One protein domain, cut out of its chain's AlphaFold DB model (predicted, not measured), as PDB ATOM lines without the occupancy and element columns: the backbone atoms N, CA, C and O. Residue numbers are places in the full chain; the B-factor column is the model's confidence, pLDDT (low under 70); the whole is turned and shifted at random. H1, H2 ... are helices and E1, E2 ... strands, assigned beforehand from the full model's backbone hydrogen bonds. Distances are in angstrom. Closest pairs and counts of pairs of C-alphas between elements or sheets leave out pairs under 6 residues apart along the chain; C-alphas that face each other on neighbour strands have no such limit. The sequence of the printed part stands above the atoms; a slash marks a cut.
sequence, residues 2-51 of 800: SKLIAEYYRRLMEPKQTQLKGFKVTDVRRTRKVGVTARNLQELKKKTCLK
ATOM      1  N   SER A   2     -59.072 -35.630 -59.939       54.97
ATOM      2  CA  SER A   2     -58.247 -34.445 -60.278       54.97
ATOM      3  C   SER A   2     -57.821 -33.551 -59.100       54.97
ATOM      4  O   SER A   2     -56.633 -33.278 -58.952       54.97
ATOM      5  N   LYS A   3     -58.747 -33.153 -58.213       72.81
ATOM      6  CA  LYS A   3     -58.431 -32.316 -57.033       72.81
ATOM      7  C   LYS A   3     -57.413 -32.961 -56.071       72.81
ATOM      8  O   LYS A   3     -56.561 -32.253 -55.546       72.81
ATOM      9  N   LEU A   4     -57.451 -34.286 -55.885       80.75
ATOM     10  CA  LEU A   4     -56.479 -35.019 -55.054       80.75
ATOM     11  C   LEU A   4     -55.101 -35.089 -55.721       80.75
ATOM     12  O   LEU A   4     -54.087 -34.932 -55.048       80.75
ATOM     13  N   ILE A   5     -55.059 -35.268 -57.045       84.38
ATOM     14  CA  ILE A   5     -53.810 -35.260 -57.821       84.38
ATOM     15  C   ILE A   5     -53.163 -33.867 -57.742       84.38
ATOM     16  O   ILE A   5     -51.982 -33.754 -57.425       84.38
ATOM     17  N   ALA A   6     -53.947 -32.801 -57.930       84.62
ATOM     18  CA  ALA A   6     -53.475 -31.425 -57.792       84.62
ATOM     19  C   ALA A   6     -52.944 -31.122 -56.376       84.62
ATOM     20  O   ALA A   6     -51.892 -30.497 -56.236       84.62
ATOM     21  N   GLU A   7     -53.615 -31.597 -55.319       80.44
ATOM     22  CA  GLU A   7     -53.118 -31.426 -53.948       80.44
ATOM     23  C   GLU A   7     -51.833 -32.232 -53.684       80.44
ATOM     24  O   GLU A   7     -50.905 -31.735 -53.045       80.44
ATOM     25  N   TYR A   8     -51.738 -33.451 -54.220       77.62
ATOM     26  CA  TYR A   8     -50.550 -34.300 -54.114       77.62
ATOM     27  C   TYR A   8     -49.324 -33.653 -54.778       77.62
ATOM     28  O   TYR A   8     -48.270 -33.548 -54.148       77.62
ATOM     29  N   TYR A   9     -49.474 -33.118 -55.995       84.81
ATOM     30  CA  TYR A   9     -48.415 -32.349 -56.658       84.81
ATOM     31  C   TYR A   9     -48.071 -31.055 -55.907       84.81
ATOM     32  O   TYR A   9     -46.891 -30.737 -55.765       84.81
ATOM     33  N   ARG A  10     -49.053 -30.346 -55.332       78.81
ATOM     34  CA  ARG A  10     -48.800 -29.158 -54.494       78.81
ATOM     35  C   ARG A  10     -47.946 -29.498 -53.264       78.81
ATOM     36  O   ARG A  10     -46.934 -28.846 -53.026       78.81
ATOM     37  N   ARG A  11     -48.276 -30.583 -52.550       70.94
ATOM     38  CA  ARG A  11     -47.513 -31.100 -51.390       70.94
ATOM     39  C   ARG A  11     -46.132 -31.677 -51.754       70.94
ATOM     40  O   ARG A  11     -45.278 -31.817 -50.872       70.94
ATOM     41  N   LEU A  12     -45.900 -32.034 -53.022       64.12
ATOM     42  CA  LEU A  12     -44.585 -32.430 -53.547       64.12
ATOM     43  C   LEU A  12     -43.715 -31.222 -53.923       64.12
ATOM     44  O   LEU A  12     -42.516 -31.246 -53.649       64.12
ATOM     45  N   MET A  13     -44.313 -30.190 -54.522       65.62
ATOM     46  CA  MET A  13     -43.612 -29.006 -55.036       65.62
ATOM     47  C   MET A  13     -43.400 -27.903 -53.991       65.62
ATOM     48  O   MET A  13     -42.528 -27.054 -54.177       65.62
ATOM     49  N   GLU A  14     -44.138 -27.904 -52.877       66.56
ATOM     50  CA  GLU A  14     -43.861 -26.997 -51.759       66.56
ATOM     51  C   GLU A  14     -42.440 -27.220 -51.197       66.56
ATOM     52  O   GLU A  14     -42.108 -28.329 -50.755       66.56
ATOM     53  N   PRO A  15     -41.577 -26.181 -51.155       51.00
ATOM     54  CA  PRO A  15     -40.203 -26.305 -50.683       51.00
ATOM     55  C   PRO A  15     -40.170 -26.458 -49.156       51.00
ATOM     56  O   PRO A  15     -39.979 -25.493 -48.412       51.00
ATOM     57  N   LYS A  16     -40.353 -27.703 -48.694       48.16
ATOM     58  CA  LYS A  16     -40.325 -28.137 -47.286       48.16
ATOM     59  C   LYS A  16     -39.225 -27.403 -46.523       48.16
ATOM     60  O   LYS A  16     -38.048 -27.618 -46.813       48.16
ATOM     61  N   GLN A  17     -39.614 -26.565 -45.552       54.38
ATOM     62  CA  GLN A  17     -38.707 -25.678 -44.814       54.38
ATOM     63  C   GLN A  17     -37.454 -26.434 -44.351       54.38
ATOM     64  O   GLN A  17     -37.499 -27.234 -43.411       54.38
ATOM     65  N   THR A  18     -36.324 -26.207 -45.023       60.31
ATOM     66  CA  THR A  18     -35.118 -26.985 -44.749       60.31
ATOM     67  C   THR A  18     -34.528 -26.548 -43.415       60.31
ATOM     68  O   THR A  18     -33.955 -25.465 -43.278       60.31
ATOM     69  N   GLN A  19     -34.677 -27.422 -42.414       73.62
ATOM     70  CA  GLN A  19     -34.066 -27.266 -41.095       73.62
ATOM     71  C   GLN A  19     -32.591 -26.873 -41.248       73.62
ATOM     72  O   GLN A  19     -31.866 -27.487 -42.036       73.62
ATOM     73  N   LEU A  20     -32.160 -25.851 -40.503       74.12
ATOM     74  CA  LEU A  20     -30.814 -25.281 -40.588       74.12
ATOM     75  C   LEU A  20     -29.752 -26.360 -40.353       74.12
ATOM     76  O   LEU A  20     -29.548 -26.817 -39.227       74.12
ATOM     77  N   LYS A  21     -29.040 -26.750 -41.413       84.06
ATOM     78  CA  LYS A  21     -27.977 -27.752 -41.333       84.06
ATOM     79  C   LYS A  21     -26.679 -27.070 -40.919       84.06
ATOM     80  O   LYS A  21     -26.270 -26.066 -41.501       84.06
ATOM     81  N   GLY A  22     -26.047 -27.611 -39.879       91.88
ATOM     82  CA  GLY A  22     -24.739 -27.171 -39.405       91.88
ATOM     83  C   GLY A  22     -23.627 -27.804 -40.235       91.88
ATOM     84  O   GLY A  22     -23.323 -28.983 -40.074       91.88
ATOM     85  N   PHE A  23     -23.003 -27.015 -41.102       93.50
ATOM     86  CA  PHE A  23     -21.836 -27.408 -41.880       93.50
ATOM     87  C   PHE A  23     -20.552 -26.982 -41.159       93.50
ATOM     88  O   PHE A  23     -20.497 -25.932 -40.514       93.50
ATOM     89  N   LYS A  24     -19.497 -27.794 -41.278       92.06
ATOM     90  CA  LYS A  24     -18.168 -27.490 -40.737       92.06
ATOM     91  C   LYS A  24     -17.180 -27.368 -41.886       92.06
ATOM     92  O   LYS A  24     -16.707 -28.374 -42.406       92.06
ATOM     93  N   VAL A  25     -16.907 -26.133 -42.286       94.69
ATOM     94  CA  VAL A  25     -16.070 -25.819 -43.447       94.69
ATOM     95  C   VAL A  25     -14.655 -25.509 -42.974       94.69
ATOM     96  O   VAL A  25     -14.453 -24.910 -41.917       94.69
ATOM     97  N   THR A  26     -13.661 -25.965 -43.725       87.81
ATOM     98  CA  THR A  26     -12.248 -25.658 -43.488       87.81
ATOM     99  C   THR A  26     -11.738 -24.793 -44.623       87.81
ATOM    100  O   THR A  26     -12.020 -25.117 -45.776       87.81
ATOM    101  N   ASP A  27     -10.962 -23.754 -44.319       88.00
ATOM    102  CA  ASP A  27     -10.239 -23.027 -45.368       88.00
ATOM    103  C   ASP A  27      -9.290 -23.973 -46.135       88.00
ATOM    104  O   ASP A  27      -8.886 -25.022 -45.622       88.00
ATOM    105  N   VAL A  28      -8.921 -23.588 -47.360       84.06
ATOM    106  CA  VAL A  28      -8.019 -24.326 -48.257       84.06
ATOM    107  C   VAL A  28      -6.699 -24.685 -47.565       84.06
ATOM    108  O   VAL A  28      -6.241 -25.822 -47.684       84.06
ATOM    109  N   ARG A  29      -6.129 -23.780 -46.752       79.19
ATOM    110  CA  ARG A  29      -4.890 -24.033 -45.989       79.19
ATOM    111  C   ARG A  29      -5.091 -24.960 -44.776       79.19
ATOM    112  O   ARG A  29      -4.138 -25.254 -44.063       79.19
ATOM    113  N   ARG A  30      -6.325 -25.409 -44.500       76.25
ATOM    114  CA  ARG A  30      -6.769 -26.261 -43.368       76.25
ATOM    115  C   ARG A  30      -6.487 -25.715 -41.956       76.25
ATOM    116  O   ARG A  30      -6.854 -26.367 -40.976       76.25
ATOM    117  N   THR A  31      -5.907 -24.518 -41.843       80.69
ATOM    118  CA  THR A  31      -5.505 -23.845 -40.593       80.69
ATOM    119  C   THR A  31      -6.684 -23.449 -39.703       80.69
ATOM    120  O   THR A  31      -6.562 -23.468 -38.480       80.69
ATOM    121  N   ARG A  32      -7.837 -23.109 -40.295       83.06
ATOM    122  CA  ARG A  32      -9.059 -22.692 -39.588       83.06
ATOM    123  C   ARG A  32     -10.245 -23.586 -39.972       83.06
ATOM    124  O   ARG A  32     -10.356 -24.034 -41.114       83.06
ATOM    125  N   LYS A  33     -11.137 -23.854 -39.008       91.50
ATOM    126  CA  LYS A  33     -12.375 -24.635 -39.196       91.50
ATOM    127  C   LYS A  33     -13.564 -23.861 -38.634       91.50
ATOM    128  O   LYS A  33     -13.616 -23.622 -37.431       91.50
ATOM    129  N   VAL A  34     -14.519 -23.508 -39.486       92.25
ATOM    130  CA  VAL A  34     -15.640 -22.614 -39.174       92.25
ATOM    131  C   VAL A  34     -16.962 -23.387 -39.183       92.25
ATOM    132  O   VAL A  34     -17.212 -24.212 -40.062       92.25
ATOM    133  N   GLY A  35     -17.816 -23.118 -38.193       94.44
ATOM    134  CA  GLY A  35     -19.206 -23.580 -38.172       94.44
ATOM    135  C   GLY A  35     -20.128 -22.608 -38.914       94.44
ATOM    136  O   GLY A  35     -20.161 -21.410 -38.601       94.44
ATOM    137  N   VAL A  36     -20.889 -23.122 -39.880       95.50
ATOM    138  CA  VAL A  36     -21.833 -22.348 -40.698       95.50
ATOM    139  C   VAL A  36     -23.179 -23.064 -40.755       95.50
ATOM    140  O   VAL A  36     -23.262 -24.207 -41.194       95.50
ATOM    141  N   THR A  37     -24.240 -22.392 -40.312       93.50
ATOM    142  CA  THR A  37     -25.623 -22.876 -40.410       93.50
ATOM    143  C   THR A  37     -26.299 -22.299 -41.650       93.50
ATOM    144  O   THR A  37     -26.365 -21.076 -41.818       93.50
ATOM    145  N   ALA A  38     -26.800 -23.184 -42.514       94.19
ATOM    146  CA  ALA A  38     -27.451 -22.829 -43.772       94.19
ATOM    147  C   ALA A  38     -28.604 -23.792 -44.110       94.19
ATOM    148  O   ALA A  38     -28.594 -24.965 -43.726       94.19
ATOM    149  N   ARG A  39     -29.599 -23.279 -44.834       91.62
ATOM    150  CA  ARG A  39     -30.779 -23.981 -45.358       91.62
ATOM    151  C   ARG A  39     -30.501 -24.624 -46.720       91.62
ATOM    152  O   ARG A  39     -31.069 -25.675 -47.021       91.62
ATOM    153  N   ASN A  40     -29.623 -24.020 -47.528       92.12
ATOM    154  CA  ASN A  40     -29.215 -24.500 -48.855       92.12
ATOM    155  C   ASN A  40     -27.710 -24.250 -49.140       92.12
ATOM    156  O   ASN A  40     -26.980 -23.725 -48.298       92.12
ATOM    157  N   LEU A  41     -27.232 -24.657 -50.325       87.06
ATOM    158  CA  LEU A  41     -25.814 -24.568 -50.708       87.06
ATOM    159  C   LEU A  41     -25.347 -23.140 -51.060       87.06
ATOM    160  O   LEU A  41     -24.185 -22.817 -50.824       87.06
ATOM    161  N   GLN A  42     -26.221 -22.282 -51.592       90.75
ATOM    162  CA  GLN A  42     -25.890 -20.883 -51.909       90.75
ATOM    163  C   GLN A  42     -25.716 -20.055 -50.629       90.75
ATOM    164  O   GLN A  42     -24.729 -19.340 -50.479       90.75
ATOM    165  N   GLU A  43     -26.621 -20.223 -49.662       93.50
ATOM    166  CA  GLU A  43     -26.516 -19.612 -48.336       93.50
ATOM    167  C   GLU A  43     -25.264 -20.106 -47.593       93.50
ATOM    168  O   GLU A  43     -24.595 -19.317 -46.926       93.50
ATOM    169  N   LEU A  44     -24.896 -21.389 -47.751       95.31
ATOM    170  CA  LEU A  44     -23.625 -21.907 -47.243       95.31
ATOM    171  C   LEU A  44     -22.435 -21.185 -47.888       95.31
ATOM    172  O   LEU A  44     -21.586 -20.704 -47.142       95.31
ATOM    173  N   LYS A  45     -22.391 -21.067 -49.227       91.81
ATOM    174  CA  LYS A  45     -21.327 -20.344 -49.952       91.81
ATOM    175  C   LYS A  45     -21.170 -18.913 -49.425       91.81
ATOM    176  O   LYS A  45     -20.109 -18.597 -48.885       91.81
ATOM    177  N   LYS A  46     -22.228 -18.091 -49.469       94.12
ATOM    178  CA  LYS A  46     -22.174 -16.685 -49.021       94.12
ATOM    179  C   LYS A  46     -21.726 -16.558 -47.562       94.12
ATOM    180  O   LYS A  46     -20.798 -15.813 -47.255       94.12
ATOM    181  N   LYS A  47     -22.288 -17.369 -46.655       95.06
ATOM    182  CA  LYS A  47     -21.874 -17.390 -45.239       95.06
ATOM    183  C   LYS A  47     -20.467 -17.954 -45.000       95.06
ATOM    184  O   LYS A  47     -19.919 -17.715 -43.927       95.06
ATOM    185  N   THR A  48     -19.880 -18.706 -45.935       94.06
ATOM    186  CA  THR A  48     -18.460 -19.093 -45.860       94.06
ATOM    187  C   THR A  48     -17.525 -18.006 -46.367       94.06
ATOM    188  O   THR A  48     -16.506 -17.803 -45.719       94.06
ATOM    189  N   CYS A  49     -17.866 -17.275 -47.434       90.50
ATOM    190  CA  CYS A  49     -17.065 -16.135 -47.900       90.50
ATOM    191  C   CYS A  49     -16.974 -15.066 -46.798       90.50
ATOM    192  O   CYS A  49     -15.879 -14.747 -46.339       90.50
ATOM    193  N   LEU A  50     -18.132 -14.664 -46.254       90.19
ATOM    194  CA  LEU A  50     -18.260 -13.698 -45.152       90.19
ATOM    195  C   LEU A  50     -17.586 -14.116 -43.831       90.19
ATOM    196  O   LEU A  50     -17.347 -13.264 -42.986       90.19
ATOM    197  N   LYS A  51     -17.315 -15.411 -43.602       91.00
ATOM    198  CA  LYS A  51     -16.620 -15.903 -42.390       91.00
ATOM    199  C   LYS A  51     -15.173 -16.347 -42.635       91.00
ATOM    200  O   LYS A  51     -14.550 -16.924 -41.740       91.00
TER     201      LYS A  51
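This is residues 2 to 51 of the 800 residues of the protein "CIDE-N domain-containing protein" of Trichogramma brassicae (UniProt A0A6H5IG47). A small body, made of a two-stranded hairpin, E1 and E2, with the helix H2 packed over one face of it, has a long arm sticking out at one end. The arm is residues 2 to 16, of which 2 to 13 belong to the helix H1, and it makes much of the length. The printed part has 50 residues, with H1, E1, E2 and H2 in that order along the chain; the two strands are antiparallel and the class is mixed, helices and strands. The whole is extended, a rod with a radius of gyration of the C-alphas of 17.2 A and spans of 57 by 14 by 14 A.

H1, residues 2 to 13, stands free and is apart from E2, residues 33 to 38, and from H2, residues 41 to 49. E1, residues 21 to 26, and E2 form a hairpin, antiparallel at 151 degrees between their directions. N 23 and O 36, 2.8 A apart, and N 34 and O 25, also 2.8 A, are within hydrogen-bond range. The closest C-alphas of E2 and H2 are those of Ala 38 and Leu 44, 5.2 A apart; those of E1 and H2 are Val 25 and Thr 48, 7.5 A apart. In H1 and H2 every O i to N i+4 pair is within hydrogen-bond range.

H1 begins at C-alpha 2 (-58.247, -34.445, -60.278) and is 16.5 A long. E1 begins at C-alpha 21 (-27.977, -27.752, -41.333) and measures 16.0 A; E2 measures 15.9 A. H2, 12.5 A long, ends at C-alpha 49 (-17.065, -16.135, -47.900).

The C-alphas of Ser 2 and Thr 31, the two farthest apart, are 57.3 A from each other. Without residues 2 to 16 the body spans 34 by 14 by 11 A. The printed part has no cut; the link E2 to H2 is tight, and H1 to E1 and E1 to E2 are short. The mean pLDDT of the printed part is 82.4, with residue 2 and residues 12 to 18 under 70.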